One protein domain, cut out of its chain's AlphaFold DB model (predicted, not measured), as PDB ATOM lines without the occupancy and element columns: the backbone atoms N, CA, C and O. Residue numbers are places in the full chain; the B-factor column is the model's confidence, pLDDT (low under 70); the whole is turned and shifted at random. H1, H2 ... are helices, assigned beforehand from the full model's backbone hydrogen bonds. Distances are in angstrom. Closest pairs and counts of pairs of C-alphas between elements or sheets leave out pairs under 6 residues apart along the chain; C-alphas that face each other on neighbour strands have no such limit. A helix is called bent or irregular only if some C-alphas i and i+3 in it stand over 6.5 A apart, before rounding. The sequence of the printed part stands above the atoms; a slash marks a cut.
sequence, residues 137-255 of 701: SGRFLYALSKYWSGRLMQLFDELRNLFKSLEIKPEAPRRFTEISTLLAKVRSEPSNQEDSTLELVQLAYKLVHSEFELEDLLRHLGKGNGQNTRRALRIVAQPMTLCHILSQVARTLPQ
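What this domain is: This is residues 137 to 255 of the 701 residues of the protein "MYND-type zinc finger protein samB" of Zopfia rhizophila CBS 207.26 (UniProt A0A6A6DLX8). What is the main picture? Two helices side by side, H2 and H6a, running opposite ways, cross a helical hairpin of H3 and H4; H5 packs on H6a, and H1 packs on H4 and on H6b, the second arm of the bent H6. Residues 248 to 255, of which 248 to 252 belong to H6, stick out at one end. What is it made of, and how large is it? The printed part has 119 residues with six named helices, H1 to H6 in order, and no named strand: its class is all helix. It is compact, with a radius of gyration of the C-alphas of 15.1 A, and elongated, spanning 53 by 33 by 20 A.

How they stand to each other: Is the longest helix straight? H6, residues 225 to 252, was assigned as one helix by its hydrogen bonds but is bent: C-alphas 236 and 239 are 7.2 A apart. Its arms H6a, residues 225 to 236, and H6b, residues 239 to 252, stand at a steep tilt of 50 degrees. What does H6a touch? It touches H2, residues 149 to 164, opposite ways at a shallow tilt of 20 degrees, the closest C-alphas being those of Leu 159 and Ala 232, 6.4 A apart. It touches residues 200 to 208 alone of H4, residues 190 to 208, at a steep tilt of 62 degrees, closest at C-alphas Val 201 and Val 236, 5.6 A. With H5, residues 211 to 219, it forms a helical hairpin, closest at C-alphas Leu 218 and Gly 226, 5.2 A. What else does H4 touch? Among others, it touches H3, residues 174 to 188, in a helical hairpin at a shallow tilt of 25 degrees, closest at C-alphas Val 186 and Gln 193, 4.9 A. Residues 194 to 201 alone of H4 touch H1, residues 137 to 147, closest at C-alphas Ser 145 and Leu 198, 6.1 A; H1 also touches H6b, closest at C-alphas Leu 141 and Cys 243, 6.5 A. How well formed are the backbones? Every O i to N i+4 pair is within hydrogen-bond range in H1, H2, H5, H6a and H6b, against 10 of 11 in H3 and 13 of 15 in H4. H4 is irregular, with C-alphas 191 and 194 7.9 A apart, and has a kink of 30 degrees near residue 197.

Where its parts are: Where do the helices begin and end? H1 begins at C-alpha 137 (276.951, 281.763, 453.644), and H6b ends at C-alpha 252 (284.426, 270.135, 460.434). How long are the longer ones? From first to last C-alpha H4 measures 26.6 A, H2 22.1 A, H3 21.4 A and H6b 20.3 A.

The domain as a whole: How far does it reach? The two C-alphas farthest apart, those of Pro 170 and Gln 255, are 53.9 A apart. Are there cuts or long links? The printed part has no cut and no long link. Where is confidence low? pLDDT is under 70 at residues 165 to 172, 222 to 225 and 254.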
ATOM      1  N   SER A 137     275.985 281.652 454.748       93.31
ATOM      2  CA  SER A 137     276.951 281.763 453.644       93.31
ATOM      3  C   SER A 137     276.572 282.860 452.647       93.31
ATOM      4  O   SER A 137     277.434 283.638 452.241       93.31
ATOM      5  N   GLY A 138     275.288 282.963 452.283       93.00
ATOM      6  CA  GLY A 138     274.800 284.023 451.397       93.00
ATOM      7  C   GLY A 138     274.957 285.422 452.003       93.00
ATOM      8  O   GLY A 138     275.504 286.315 451.354       93.00
ATOM      9  N   ARG A 139     274.542 285.601 453.267       95.25
ATOM     10  CA  ARG A 139     274.681 286.878 453.993       95.25
ATOM     11  C   ARG A 139     276.142 287.291 454.154       95.25
ATOM     12  O   ARG A 139     276.479 288.445 453.898       95.25
ATOM     13  N   PHE A 140     277.010 286.351 454.521       96.88
ATOM     14  CA  PHE A 140     278.437 286.612 454.689       96.88
ATOM     15  C   PHE A 140     279.118 286.977 453.371       96.88
ATOM     16  O   PHE A 140     279.891 287.929 453.326       96.88
ATOM     17  N   LEU A 141     278.802 286.276 452.276       96.06
ATOM     18  CA  LEU A 141     279.355 286.599 450.962       96.06
ATOM     19  C   LEU A 141     278.971 288.015 450.511       96.06
ATOM     20  O   LEU A 141     279.810 288.731 449.959       96.06
ATOM     21  N   TYR A 142     277.727 288.431 450.760       95.25
ATOM     22  CA  TYR A 142     277.282 289.798 450.498       95.25
ATOM     23  C   TYR A 142     278.046 290.810 451.369       95.25
ATOM     24  O   TYR A 142     278.611 291.766 450.834       95.25
ATOM     25  N   ALA A 143     278.164 290.561 452.679       96.12
ATOM     26  CA  ALA A 143     278.924 291.414 453.597       96.12
ATOM     27  C   ALA A 143     280.404 291.543 453.185       96.12
ATOM     28  O   ALA A 143     280.936 292.649 453.143       96.12
ATOM     29  N   LEU A 144     281.050 290.437 452.804       95.62
ATOM     30  CA  LEU A 144     282.436 290.418 452.329       95.62
ATOM     31  C   LEU A 144     282.597 291.176 451.006       95.62
ATOM     32  O   LEU A 144     283.546 291.939 450.850       95.62
ATOM     33  N   SER A 145     281.661 291.011 450.070       93.25
ATOM     34  CA  SER A 145     281.681 291.733 448.789       93.25
ATOM     35  C   SER A 145     281.527 293.243 448.990       93.25
ATOM     36  O   SER A 145     282.215 294.026 448.334       93.25
ATOM     37  N   LYS A 146     280.681 293.657 449.941       92.81
ATOM     38  CA  LYS A 146     280.516 295.057 450.347       92.81
ATOM     39  C   LYS A 146     281.778 295.607 451.015       92.81
ATOM     40  O   LYS A 146     282.280 296.650 450.595       92.81
ATOM     41  N   TYR A 147     282.326 294.875 451.982       93.62
ATOM     42  CA  TYR A 147     283.552 295.235 452.699       93.62
ATOM     43  C   TYR A 147     284.761 295.360 451.753       93.62
ATOM     44  O   TYR A 147     285.623 296.216 451.927       93.62
ATOM     45  N   TRP A 148     284.809 294.556 450.687       91.81
ATOM     46  CA  TRP A 148     285.850 294.612 449.655       91.81
ATOM     47  C   TRP A 148     285.516 295.508 448.455       91.81
ATOM     48  O   TRP A 148     286.281 295.529 447.487       91.81
ATOM     49  N   SER A 149     284.410 296.253 448.485       88.62
ATOM     50  CA  SER A 149     283.890 297.003 447.331       88.62
ATOM     51  C   SER A 149     284.954 297.864 446.640       88.62
ATOM     52  O   SER A 149     285.164 297.730 445.436       88.62
ATOM     53  N   GLY A 150     285.710 298.673 447.389       85.62
ATOM     54  CA  GLY A 150     286.769 299.523 446.829       85.62
ATOM     55  C   GLY A 150     287.855 298.739 446.079       85.62
ATOM     56  O   GLY A 150     288.303 299.153 445.008       85.62
ATOM     57  N   ARG A 151     288.242 297.568 446.597       85.81
ATOM     58  CA  ARG A 151     289.226 296.674 445.968       85.81
ATOM     59  C   ARG A 151     288.651 295.972 444.737       85.81
ATOM     60  O   ARG A 151     289.343 295.871 443.726       85.81
ATOM     61  N   LEU A 152     287.408 295.503 444.810       89.56
ATOM     62  CA  LEU A 152     286.724 294.841 443.696       89.56
ATOM     63  C   LEU A 152     286.497 295.801 442.527       89.56
ATOM     64  O   LEU A 152     286.756 295.431 441.388       89.56
ATOM     65  N   MET A 153     286.131 297.055 442.795       88.50
ATOM     66  CA  MET A 153     285.946 298.068 441.752       88.50
ATOM     67  C   MET A 153     287.226 298.326 440.944       88.50
ATOM     68  O   MET A 153     287.162 298.417 439.720       88.50
ATOM     69  N   GLN A 154     288.391 298.368 441.600       86.44
ATOM     70  CA  GLN A 154     289.681 298.479 440.904       86.44
ATOM     71  C   GLN A 154     289.941 297.268 439.996       86.44
ATOM     72  O   GLN A 154     290.326 297.428 438.841       86.44
ATOM     73  N   LEU A 155     289.669 296.056 440.489       86.38
ATOM     74  CA  LEU A 155     289.831 294.821 439.715       86.38
ATOM     75  C   LEU A 155     288.844 294.736 438.543       86.38
ATOM     76  O   LEU A 155     289.185 294.234 437.474       86.38
ATOM     77  N   PHE A 156     287.625 295.250 438.710       90.12
ATOM     78  CA  PHE A 156     286.643 295.349 437.634       90.12
ATOM     79  C   PHE A 156     287.089 296.328 436.549       90.12
ATOM     80  O   PHE A 156     286.881 296.064 435.365       90.12
ATOM     81  N   ASP A 157     287.724 297.440 436.923       86.69
ATOM     82  CA  ASP A 157     288.321 298.371 435.966       86.69
ATOM     83  C   ASP A 157     289.487 297.721 435.198       86.69
ATOM     84  O   ASP A 157     289.549 297.851 433.973       86.69
ATOM     85  N   GLU A 158     290.351 296.965 435.882       84.88
ATOM     86  CA  GLU A 158     291.428 296.176 435.262       84.88
ATOM     87  C   GLU A 158     290.871 295.138 434.271       84.88
ATOM     88  O   GLU A 158     291.270 295.128 433.104       84.88
ATOM     89  N   LEU A 159     289.884 294.330 434.683       86.31
ATOM     90  CA  LEU A 159     289.206 293.361 433.812       86.31
ATOM     91  C   LEU A 159     288.558 294.031 432.601       86.31
ATOM     92  O   LEU A 159     288.681 293.541 431.479       86.31
ATOM     93  N   ARG A 160     287.899 295.177 432.797       86.00
ATOM     94  CA  ARG A 160     287.270 295.918 431.701       86.00
ATOM     95  C   ARG A 160     288.306 296.420 430.699       86.00
ATOM     96  O   ARG A 160     288.046 296.392 429.499       86.00
ATOM     97  N   ASN A 161     289.461 296.887 431.168       84.00
ATOM     98  CA  ASN A 161     290.541 297.342 430.293       84.00
ATOM     99  C   ASN A 161     291.153 296.180 429.510       84.00
ATOM    100  O   ASN A 161     291.352 296.315 428.302       84.00
ATOM    101  N   LEU A 162     291.358 295.028 430.159       81.12
ATOM    102  CA  LEU A 162     291.767 293.803 429.477       81.12
ATOM    103  C   LEU A 162     290.759 293.455 428.378       81.12
ATOM    104  O   LEU A 162     291.156 293.309 427.228       81.12
ATOM    105  N   PHE A 163     289.458 293.457 428.684       79.00
ATOM    106  CA  PHE A 163     288.393 293.127 427.727       79.00
ATOM    107  C   PHE A 163     288.289 294.126 426.565       79.00
ATOM    108  O   PHE A 163     288.052 293.716 425.434       79.00
ATOM    109  N   LYS A 164     288.508 295.425 426.810       75.56
ATOM    110  CA  LYS A 164     288.521 296.465 425.766       75.56
ATOM    111  C   LYS A 164     289.716 296.367 424.822       75.56
ATOM    112  O   LYS A 164     289.601 296.760 423.669       75.56
ATOM    113  N   SER A 165     290.860 295.894 425.314       61.97
ATOM    114  CA  SER A 165     292.089 295.766 424.519       61.97
ATOM    115  C   SER A 165     292.066 294.596 423.524       61.97
ATOM    116  O   SER A 165     293.038 294.383 422.803       61.97
ATOM    117  N   LEU A 166     290.980 293.821 423.495       62.50
ATOM    118  CA  LEU A 166     290.865 292.585 422.735       62.50
ATOM    119  C   LEU A 166     290.042 292.798 421.456       62.50
ATOM    120  O   LEU A 166     288.924 293.307 421.499       62.50
ATOM    121  N   GLU A 167     290.576 292.349 420.317       55.53
ATOM    122  CA  GLU A 167     289.799 292.135 419.090       55.53
ATOM    123  C   GLU A 167     288.873 290.930 419.303       55.53
ATOM    124  O   GLU A 167     289.232 289.778 419.054       55.53
ATOM    125  N   ILE A 168     287.688 291.189 419.850       55.59
ATOM    126  CA  ILE A 168     286.697 290.151 420.124       55.59
ATOM    127  C   ILE A 168     286.178 289.612 418.786       55.59
ATOM    128  O   ILE A 168     285.577 290.342 417.995       55.59
ATOM    129  N   LYS A 169     286.393 288.318 418.535       60.12
ATOM    130  CA  LYS A 169     285.768 287.619 417.405       60.12
ATOM    131  C   LYS A 169     284.241 287.583 417.603       60.12
ATOM    132  O   LYS A 169     283.794 287.461 418.741       60.12
ATOM    133  N   PRO A 170     283.429 287.644 416.531       56.28
ATOM    134  CA  PRO A 170     281.963 287.739 416.614       56.28
ATOM    135  C   PRO A 170     281.262 286.568 417.337       56.28
ATOM    136  O   PRO A 170     280.091 286.682 417.684       56.28
ATOM    137  N   GLU A 171     281.971 285.474 417.612       62.69
ATOM    138  CA  GLU A 171     281.492 284.278 418.319       62.69
ATOM    139  C   GLU A 171     281.922 284.282 419.802       62.69
ATOM    140  O   GLU A 171     282.479 283.311 420.305       62.69
ATOM    141  N   ALA A 172     281.727 285.396 420.514       62.03
ATOM    142  CA  ALA A 172     282.146 285.491 421.912       62.03
ATOM    143  C   ALA A 172     281.377 284.488 422.809       62.03
ATOM    144  O   ALA A 172     280.143 284.431 422.737       62.03
ATOM    145  N   PRO A 173     282.061 283.739 423.700       72.25
ATOM    146  CA  PRO A 173     281.409 282.799 424.609       72.25
ATOM    147  C   PRO A 173     280.340 283.469 425.477       72.25
ATOM    148  O   PRO A 173     280.518 284.588 425.959       72.25
ATOM    149  N   ARG A 174     279.237 282.765 425.762       77.00
ATOM    150  CA  ARG A 174     278.112 283.288 426.564       77.00
ATOM    151  C   ARG A 174     278.562 283.936 427.884       77.00
ATOM    152  O   ARG A 174     278.110 285.030 428.218       77.00
ATOM    153  N   ARG A 175     279.485 283.290 428.606       75.12
ATOM    154  CA  ARG A 175     280.045 283.779 429.881       75.12
ATOM    155  C   ARG A 175     280.802 285.096 429.742       75.12
ATOM    156  O   ARG A 175     280.717 285.942 430.627       75.12
ATOM    157  N   PHE A 176     281.501 285.293 428.627       76.62
ATOM    158  CA  PHE A 176     282.185 286.549 428.340       76.62
ATOM    159  C   PHE A 176     281.181 287.701 428.208       76.62
ATOM    160  O   PHE A 176     281.382 288.769 428.789       76.62
ATOM    161  N   THR A 177     280.077 287.473 427.495       78.75
ATOM    162  CA  THR A 177     279.009 288.467 427.316       78.75
ATOM    163  C   THR A 177     278.323 288.792 428.642       78.75
ATOM    164  O   THR A 177     278.083 289.966 428.929       78.75
ATOM    165  N   GLU A 178     278.066 287.784 429.483       83.94
ATOM    166  CA  GLU A 178     277.493 287.962 430.826       83.94
ATOM    167  C   GLU A 178     278.406 288.841 431.702       83.94
ATOM    168  O   GLU A 178     277.966 289.883 432.194       83.94
ATOM    169  N   ILE A 179     279.698 288.496 431.809       84.69
ATOM    170  CA  ILE A 179     280.686 289.268 432.586       84.69
ATOM    171  C   ILE A 179     280.829 290.689 432.035       84.69
ATOM    172  O   ILE A 179     280.805 291.650 432.799       84.69
ATOM    173  N   SER A 180     280.941 290.849 430.715       83.06
ATOM    174  CA  SER A 180     281.093 292.164 430.079       83.06
ATOM    175  C   SER A 180     279.888 293.068 430.335       83.06
ATOM    176  O   SER A 180     280.048 294.257 430.617       83.06
ATOM    177  N   THR A 181     278.682 292.500 430.284       84.81
ATOM    178  CA  THR A 181     277.441 293.232 430.557       84.81
ATOM    179  C   THR A 181     277.379 293.666 432.020       84.81
ATOM    180  O   THR A 181     277.089 294.827 432.308       84.81
ATOM    181  N   LEU A 182     277.699 292.765 432.952       85.31
ATOM    182  CA  LEU A 182     277.722 293.082 434.381       85.31
ATOM    183  C   LEU A 182     278.805 294.117 434.731       85.31
ATOM    184  O   LEU A 182     278.527 295.070 435.457       85.31
ATOM    185  N   LEU A 183     280.004 294.016 434.147       87.06
ATOM    186  CA  LEU A 183     281.080 295.006 434.308       87.06
ATOM    187  C   LEU A 183     280.683 296.411 433.832       87.06
ATOM    188  O   LEU A 183     281.239 297.400 434.326       87.06
ATOM    189  N   ALA A 184     279.771 296.512 432.858       83.62
ATOM    190  CA  ALA A 184     279.187 297.779 432.426       83.62
ATOM    191  C   ALA A 184     278.137 298.281 433.434       83.62
ATOM    192  O   ALA A 184     278.232 299.427 433.879       83.62
ATOM    193  N   LYS A 185     277.209 297.407 433.855       84.00
ATOM    194  CA  LYS A 185     276.124 297.726 434.801       84.00
ATOM    195  C   LYS A 185     276.614 298.240 436.150       84.00
ATOM    196  O   LYS A 185     276.123 299.265 436.612       84.00
ATOM    197  N   VAL A 186     277.632 297.598 436.734       84.94
ATOM    198  CA  VAL A 186     278.214 297.981 438.039       84.94
ATOM    199  C   VAL A 186     278.599 299.463 438.099       84.94
ATOM    200  O   VAL A 186     278.565 300.070 439.165       84.94
ATOM    201  N   ARG A 187     278.970 300.063 436.962       77.44
ATOM    202  CA  ARG A 187     279.369 301.473 436.889       77.44
ATOM    203  C   ARG A 187     278.223 302.408 436.507       77.44
ATOM    204  O   ARG A 187     278.254 303.572 436.895       77.44
ATOM    205  N   SER A 188     277.259 301.937 435.716       82.12
ATOM    206  CA  SER A 188     276.151 302.760 435.223       82.12
ATOM    207  C   SER A 188     274.949 302.810 436.166       82.12
ATOM    208  O   SER A 188     274.153 303.738 436.056       82.12
ATOM    209  N   GLU A 189     274.812 301.853 437.088       85.56
ATOM    210  CA  GLU A 189     273.657 301.725 437.987       85.56
ATOM    211  C   GLU A 189     274.088 301.694 439.467       85.56
ATOM    212  O   GLU A 189     274.142 300.623 440.074       85.56
ATOM    213  N   PRO A 190     274.370 302.856 440.095       78.62
ATOM    214  CA  PRO A 190     274.827 302.914 441.488       78.62
ATOM    215  C   PRO A 190     273.854 302.270 442.484       78.62
ATOM    216  O   PRO A 190     274.281 301.700 443.481       78.62
ATOM    217  N   SER A 191     272.547 302.317 442.202       80.38
ATOM    218  CA  SER A 191     271.511 301.705 443.042       80.38
ATOM    219  C   SER A 191     271.570 300.176 443.076       80.38
ATOM    220  O   SER A 191     271.114 299.590 444.048       80.38
ATOM    221  N   ASN A 192     272.144 299.546 442.044       84.19
ATOM    222  CA  ASN A 192     272.258 298.088 441.902       84.19
ATOM    223  C   ASN A 192     273.720 297.618 442.007       84.19
ATOM    224  O   ASN A 192     274.045 296.484 441.639       84.19
ATOM    225  N   GLN A 193     274.629 298.495 442.446       86.81
ATOM    226  CA  GLN A 193     276.069 298.243 442.419       86.81
ATOM    227  C   GLN A 193     276.463 297.062 443.310       86.81
ATOM    228  O   GLN A 193     277.293 296.248 442.905       86.81
ATOM    229  N   GLU A 194     275.883 296.956 444.508       87.62
ATOM    230  CA  GLU A 194     276.186 295.878 445.458       87.62
ATOM    231  C   GLU A 194     275.741 294.511 444.914       87.62
ATOM    232  O   GLU A 194     276.547 293.581 444.876       87.62
ATOM    233  N   ASP A 195     274.515 294.416 444.392       88.12
ATOM    234  CA  ASP A 195     273.984 293.187 443.786       88.12
ATOM    235  C   ASP A 195     274.792 292.773 442.553       88.12
ATOM    236  O   ASP A 195     275.196 291.619 442.416       88.12
ATOM    237  N   SER A 196     275.117 293.737 441.687       89.25
ATOM    238  CA  SER A 196     275.923 293.486 440.489       89.25
ATOM    239  C   SER A 196     277.360 293.069 440.841       89.25
ATOM    240  O   SER A 196     277.961 292.252 440.143       89.25
ATOM    241  N   THR A 197     277.918 293.602 441.934       91.06
ATOM    242  CA  THR A 197     279.237 293.206 442.459       91.06
ATOM    243  C   THR A 197     279.207 291.763 442.951       91.06
ATOM    244  O   THR A 197     280.085 290.977 442.595       91.06
ATOM    245  N   LEU A 198     278.184 291.400 443.729       92.44
ATOM    246  CA  LEU A 198     277.990 290.038 444.218       92.44
ATOM    247  C   LEU A 198     277.823 289.044 443.059       92.44
ATOM    248  O   LEU A 198     278.463 287.990 443.049       92.44
ATOM    249  N   GLU A 199     277.010 289.390 442.061       92.06
ATOM    250  CA  GLU A 199     276.779 288.555 440.881       92.06
ATOM    251  C   GLU A 199     278.071 288.342 440.076       92.06
ATOM    252  O   GLU A 199     278.373 287.214 439.684       92.06
ATOM    253  N   LEU A 200     278.893 289.386 439.900       92.44
ATOM    254  CA  LEU A 200     280.207 289.271 439.256       92.44
ATOM    255  C   LEU A 200     281.156 288.338 440.006       92.44
ATOM    256  O   LEU A 200     281.815 287.512 439.376       92.44
ATOM    257  N   VAL A 201     281.230 288.454 441.333       92.44
ATOM    258  CA  VAL A 201     282.060 287.577 442.172       92.44
ATOM    259  C   VAL A 201     281.634 286.115 442.004       92.44
ATOM    260  O   VAL A 201     282.474 285.240 441.780       92.44
ATOM    261  N   GLN A 202     280.328 285.839 442.049       92.19
ATOM    262  CA  GLN A 202     279.786 284.490 441.868       92.19
ATOM    263  C   GLN A 202     280.024 283.948 440.454       92.19
ATOM    264  O   GLN A 202     280.342 282.768 440.286       92.19
ATOM    265  N   LEU A 203     279.865 284.788 439.431       90.75
ATOM    266  CA  LEU A 203     280.077 284.408 438.040       90.75
ATOM    267  C   LEU A 203     281.555 284.129 437.754       90.75
ATOM    268  O   LEU A 203     281.871 283.115 437.135       90.75
ATOM    269  N   ALA A 204     282.458 284.975 438.255       89.62
ATOM    270  CA  ALA A 204     283.897 284.758 438.161       89.62
ATOM    271  C   ALA A 204     284.311 283.460 438.861       89.62
ATOM    272  O   ALA A 204     285.093 282.694 438.307       89.62
ATOM    273  N   TYR A 205     283.745 283.172 440.038       88.38
ATOM    274  CA  TYR A 205     283.976 281.908 440.733       88.38
ATOM    275  C   TYR A 205     283.550 280.706 439.884       88.38
ATOM    276  O   TYR A 205     284.367 279.819 439.650       88.38
ATOM    277  N   LYS A 206     282.319 280.701 439.356       87.88
ATOM    278  CA  LYS A 206     281.823 279.621 438.482       87.88
ATOM    279  C   LYS A 206     282.704 279.421 437.250       87.88
ATOM    280  O   LYS A 206     282.999 278.286 436.898       87.88
ATOM    281  N   LEU A 207     283.140 280.518 436.630       84.38
ATOM    282  CA  LEU A 207     284.004 280.477 435.456       84.38
ATOM    283  C   LEU A 207     285.374 279.874 435.787       84.38
ATOM    284  O   LEU A 207     285.839 278.996 435.078       84.38
ATOM    285  N   VAL A 208     286.014 280.323 436.869       83.12
ATOM    286  CA  VAL A 208     287.354 279.857 437.265       83.12
ATOM    287  C   VAL A 208     287.369 278.373 437.647       83.12
ATOM    288  O   VAL A 208     288.387 277.721 437.432       83.12
ATOM    289  N   HIS A 209     286.262 277.843 438.174       79.38
ATOM    290  CA  HIS A 209     286.121 276.428 438.552       79.38
ATOM    291  C   HIS A 209     285.552 275.558 437.417       79.38
ATOM    292  O   HIS A 209     285.330 274.367 437.598       79.38
ATOM    293  N   SER A 210     285.319 276.131 436.234       80.50
ATOM    294  CA  SER A 210     284.948 275.390 435.033       80.50
ATOM    295  C   SER A 210     286.099 275.458 434.042       80.50
ATOM    296  O   SER A 210     286.210 276.412 433.271       80.50
ATOM    297  N   GLU A 211     286.966 274.442 434.053       75.69
ATOM    298  CA  GLU A 211     288.144 274.381 433.175       75.69
ATOM    299  C   GLU A 211     287.749 274.572 431.703       75.69
ATOM    300  O   GLU A 211     288.357 275.361 430.984       75.69
ATOM    301  N   PHE A 212     286.645 273.952 431.282       81.31
ATOM    302  CA  PHE A 212     286.110 274.122 429.937       81.31
ATOM    303  C   PHE A 212     285.687 275.568 429.634       81.31
ATOM    304  O   PHE A 212     286.103 276.107 428.610       81.31
ATOM    305  N   GLU A 213     284.870 276.203 430.487       81.75
ATOM    306  CA  GLU A 213     284.385 277.572 430.230       81.75
ATOM    307  C   GLU A 213     285.526 278.598 430.303       81.75
ATOM    308  O   GLU A 213     285.548 279.551 429.518       81.75
ATOM    309  N   LEU A 214     286.484 278.403 431.214       82.50
ATOM    310  CA  LEU A 214     287.657 279.259 431.342       82.50
ATOM    311  C   LEU A 214     288.558 279.134 430.113       82.50
ATOM    312  O   LEU A 214     288.879 280.151 429.506       82.50
ATOM    313  N   GLU A 215     288.937 277.921 429.707       82.88
ATOM    314  CA  GLU A 215     289.776 277.719 428.517       82.88
ATOM    315  C   GLU A 215     289.073 278.150 427.232       82.88
ATOM    316  O   GLU A 215     289.709 278.648 426.302       82.88
ATOM    317  N   ASP A 216     287.754 277.978 427.144       81.06
ATOM    318  CA  ASP A 216     286.970 278.520 426.041       81.06
ATOM    319  C   ASP A 216     287.061 280.048 425.998       81.06
ATOM    320  O   ASP A 216     287.466 280.601 424.977       81.06
ATOM    321  N   LEU A 217     286.819 280.742 427.115       80.00
ATOM    322  CA  LEU A 217     286.975 282.196 427.188       80.00
ATOM    323  C   LEU A 217     288.397 282.640 426.825       80.00
ATOM    324  O   LEU A 217     288.559 283.549 426.013       80.00
ATOM    325  N   LEU A 218     289.421 281.984 427.376       80.56
ATOM    326  CA  LEU A 218     290.824 282.342 427.166       80.56
ATOM    327  C   LEU A 218     291.292 282.115 425.721       80.56
ATOM    328  O   LEU A 218     292.068 282.923 425.215       80.56
ATOM    329  N   ARG A 219     290.794 281.081 425.027       77.75
ATOM    330  CA  ARG A 219     291.091 280.825 423.600       77.75
ATOM    331  C   ARG A 219     290.572 281.917 422.666       77.75
ATOM    332  O   ARG A 219     291.115 282.095 421.575       77.75
ATOM    333  N   HIS A 220     289.542 282.646 423.087       73.19
ATOM    334  CA  HIS A 220     289.011 283.789 422.347       73.19
ATOM    335  C   HIS A 220     289.788 285.086 422.625       73.19
ATOM    336  O   HIS A 220     289.554 286.087 421.947       73.19
ATOM    337  N   LEU A 221     290.738 285.075 423.568       70.75
ATOM    338  CA  LEU A 221     291.611 286.208 423.860       70.75
ATOM    339  C   LEU A 221     292.887 286.156 423.004       70.75
ATOM    340  O   LEU A 221     293.434 285.090 422.720       70.75
ATOM    341  N   GLY A 222     293.384 287.324 422.586       62.59
ATOM    342  CA  GLY A 222     294.640 287.443 421.841       62.59
ATOM    343  C   GLY A 222     295.858 286.914 422.618       62.59
ATOM    344  O   GLY A 222     295.855 286.858 423.853       62.59
ATOM    345  N   LYS A 223     296.925 286.541 421.893       61.66
ATOM    346  CA  LYS A 223     298.178 286.018 422.476       61.66
ATOM    347  C   LYS A 223     298.739 286.994 423.527       61.66
ATOM    348  O   LYS A 223     298.960 288.158 423.215       61.66
ATOM    349  N   GLY A 224     298.974 286.508 424.750       62.91
ATOM    350  CA  GLY A 224     299.576 287.262 425.866       62.91
ATOM    351  C   GLY A 224     298.597 287.756 426.943       62.91
ATOM    352  O   GLY A 224     298.982 287.881 428.099       62.91
ATOM    353  N   ASN A 225     297.311 287.948 426.624       69.19
ATOM    354  CA  ASN A 225     296.331 288.496 427.581       69.19
ATOM    355  C   ASN A 225     295.570 287.432 428.389       69.19
ATOM    356  O   ASN A 225     294.877 287.762 429.357       69.19
ATOM    357  N   GLY A 226     295.702 286.154 428.018       76.00
ATOM    358  CA  GLY A 226     295.015 285.047 428.683       76.00
ATOM    359  C   GLY A 226     295.428 284.864 430.147       76.00
ATOM    360  O   GLY A 226     294.568 284.748 431.017       76.00
ATOM    361  N   GLN A 227     296.727 284.919 430.447       77.38
ATOM    362  CA  GLN A 227     297.235 284.734 431.813       77.38
ATOM    363  C   GLN A 227     296.813 285.885 432.739       77.38
ATOM    364  O   GLN A 227     296.287 285.642 433.824       77.38
ATOM    365  N   ASN A 228     296.918 287.132 432.265       76.62
ATOM    366  CA  ASN A 228     296.453 288.315 432.997       76.62
ATOM    367  C   ASN A 228     294.944 288.266 433.272       76.62
ATOM    368  O   ASN A 228     294.501 288.552 434.383       76.62
ATOM    369  N   THR A 229     294.154 287.840 432.283       80.00
ATOM    370  CA  THR A 229     292.700 287.695 432.433       80.00
ATOM    371  C   THR A 229     292.345 286.588 433.418       80.00
ATOM    372  O   THR A 229     291.553 286.817 434.333       80.00
ATOM    373  N   ARG A 230     292.968 285.408 433.291       83.00
ATOM    374  CA  ARG A 230     292.816 284.298 434.242       83.00
ATOM    375  C   ARG A 230     293.104 284.767 435.662       83.00
ATOM    376  O   ARG A 230     292.339 284.487 436.583       83.00
ATOM    377  N   ARG A 231     294.200 285.500 435.837       79.62
ATOM    378  CA  ARG A 231     294.610 286.017 437.133       79.62
ATOM    379  C   ARG A 231     293.608 287.015 437.704       79.62
ATOM    380  O   ARG A 231     293.198 286.859 438.851       79.62
ATOM    381  N   ALA A 232     293.184 287.999 436.922       82.50
ATOM    382  CA  ALA A 232     292.209 288.982 437.373       82.50
ATOM    383  C   ALA A 232     290.866 288.320 437.750       82.50
ATOM    384  O   ALA A 232     290.312 288.617 438.807       82.50
ATOM    385  N   LEU A 233     290.398 287.339 436.964       84.38
ATOM    386  CA  LEU A 233     289.201 286.547 437.272       84.38
ATOM    387  C   LEU A 233     289.341 285.747 438.575       84.38
ATOM    388  O   LEU A 233     288.418 285.743 439.386       84.38
ATOM    389  N   ARG A 234     290.501 285.122 438.820       84.25
ATOM    390  CA  ARG A 234     290.791 284.414 440.081       84.25
ATOM    391  C   ARG A 234     290.732 285.344 441.294       84.25
ATOM    392  O   ARG A 234     290.193 284.960 442.327       84.25
ATOM    393  N   ILE A 235     291.253 286.567 441.178       81.62
ATOM    394  CA  ILE A 235     291.203 287.544 442.278       81.62
ATOM    395  C   ILE A 235     289.762 288.028 442.505       81.62
ATOM    396  O   ILE A 235     289.344 288.178 443.650       81.62
ATOM    397  N   VAL A 236     288.969 288.214 441.445       87.00
ATOM    398  CA  VAL A 236     287.541 288.552 441.579       87.00
ATOM    399  C   VAL A 236     286.729 287.409 442.199       87.00
ATOM    400  O   VAL A 236     285.840 287.671 443.001       87.00
ATOM    401  N   ALA A 237     287.048 286.151 441.891       88.62
ATOM    402  CA  ALA A 237     286.408 284.972 442.484       88.62
ATOM    403  C   ALA A 237     286.732 284.775 443.979       88.62
ATOM    404  O   ALA A 237     286.041 284.034 444.684       88.62
ATOM    405  N   GLN A 238     287.782 285.434 444.473       87.06
ATOM    406  CA  GLN A 238     288.379 285.190 445.780       87.06
ATOM    407  C   GLN A 238     287.410 285.304 446.975       87.06
ATOM    408  O   GLN A 238     287.515 284.452 447.860       87.06
ATOM    409  N   PRO A 239     286.466 286.267 447.054       91.38
ATOM    410  CA  PRO A 239     285.508 286.314 448.161       91.38
ATOM    411  C   PRO A 239     284.674 285.032 448.288       91.38
ATOM    412  O   PRO A 239     284.462 284.536 449.394       91.38
ATOM    413  N   MET A 240     284.258 284.449 447.157       89.56
ATOM    414  CA  MET A 240     283.501 283.197 447.137       89.56
ATOM    415  C   MET A 240     284.375 282.015 447.561       89.56
ATOM    416  O   MET A 240     283.944 281.202 448.376       89.56
ATOM    417  N   THR A 241     285.619 281.947 447.080       85.44
ATOM    418  CA  THR A 241     286.581 280.914 447.497       85.44
ATOM    419  C   THR A 241     286.847 280.963 449.004       85.44
ATOM    420  O   THR A 241     286.790 279.934 449.672       85.44
ATOM    421  N   LEU A 242     287.080 282.154 449.567       87.44
ATOM    422  CA  LEU A 242     287.320 282.327 451.003       87.44
ATOM    423  C   LEU A 242     286.092 281.941 451.835       87.44
ATOM    424  O   LEU A 242     286.241 281.262 452.848       87.44
ATOM    425  N   CYS A 243     284.885 282.309 451.391       91.44
ATOM    426  CA  CYS A 243     283.639 281.899 452.041       91.44
ATOM    427  C   CYS A 243     283.515 280.365 452.120       91.44
ATOM    428  O   CYS A 243     283.201 279.836 453.185       91.44
ATOM    429  N   HIS A 244     283.829 279.641 451.038       85.69
ATOM    430  CA  HIS A 244     283.796 278.173 451.039       85.69
ATOM    431  C   HIS A 244     284.825 277.562 451.989       85.69
ATOM    432  O   HIS A 244     284.454 276.719 452.800       85.69
ATOM    433  N   ILE A 245     286.083 278.016 451.937       83.50
ATOM    434  CA  ILE A 245     287.151 277.500 452.808       83.50
ATOM    435  C   ILE A 245     286.773 277.683 454.280       83.50
ATOM    436  O   ILE A 245     286.793 276.730 455.055       83.50
ATOM    437  N   LEU A 246     286.385 278.901 454.661       90.12
ATOM    438  CA  LEU A 246     286.008 279.219 456.038       90.12
ATOM    439  C   LEU A 246     284.790 278.407 456.494       90.12
ATOM    440  O   LEU A 246     284.790 277.863 457.597       90.12
ATOM    441  N   SER A 247     283.779 278.285 455.629       86.94
ATOM    442  CA  SER A 247     282.583 277.489 455.900       86.94
ATOM    443  C   SER A 247     282.911 276.025 456.146       86.94
ATOM    444  O   SER A 247     282.409 275.424 457.093       86.94
ATOM    445  N   GLN A 248     283.766 275.459 455.308       79.94
ATOM    446  CA  GLN A 248     284.123 274.059 455.372       79.94
ATOM    447  C   GLN A 248     284.896 273.731 456.646       79.94
ATOM    448  O   GLN A 248     284.542 272.781 457.338       79.94
ATOM    449  N   VAL A 249     285.884 274.553 457.010       81.31
ATOM    450  CA  VAL A 249     286.634 274.369 458.260       81.31
ATOM    451  C   VAL A 249     285.708 274.472 459.469       81.31
ATOM    452  O   VAL A 249     285.724 273.590 460.326       81.31
ATOM    453  N   ALA A 250     284.836 275.481 459.505       86.06
ATOM    454  CA  ALA A 250     283.905 275.662 460.612       86.06
ATOM    455  C   ALA A 250     282.899 274.502 460.756       86.06
ATOM    456  O   ALA A 250     282.544 274.139 461.873       86.06
ATOM    457  N   ARG A 251     282.486 273.861 459.652       82.38
ATOM    458  CA  ARG A 251     281.626 272.659 459.686       82.38
ATOM    459  C   ARG A 251     282.340 271.418 460.214       82.38
ATOM    460  O   ARG A 251     281.693 270.534 460.768       82.38
ATOM    461  N   THR A 252     283.656 271.320 460.018       75.31
ATOM    462  CA  THR A 252     284.426 270.135 460.434       75.31
ATOM    463  C   THR A 252     284.686 270.065 461.936       75.31
ATOM    464  O   THR A 252     285.044 268.998 462.432       75.31
ATOM    465  N   LEU A 253     284.510 271.169 462.671       70.88
ATOM    466  CA  LEU A 253     284.883 271.264 464.080       70.88
ATOM    467  C   LEU A 253     283.725 271.835 464.921       70.88
ATOM    468  O   LEU A 253     283.384 273.006 464.774       70.88
ATOM    469  N   PRO A 254     283.141 271.060 465.857       67.62
ATOM    470  CA  PRO A 254     281.973 271.497 466.630       67.62
ATOM    471  C   PRO A 254     282.251 272.703 467.545       67.62
ATOM    472  O   PRO A 254     281.327 273.446 467.865       67.62
ATOM    473  N   GLN A 255     283.514 272.942 467.916       78.69
ATOM    474  CA  GLN A 255     283.941 274.088 468.733       78.69
ATOM    475  C   GLN A 255     283.626 275.442 468.074       78.69
ATOM    476  O   GLN A 255     283.512 276.454 468.761       78.69
TER     477      GLN A 255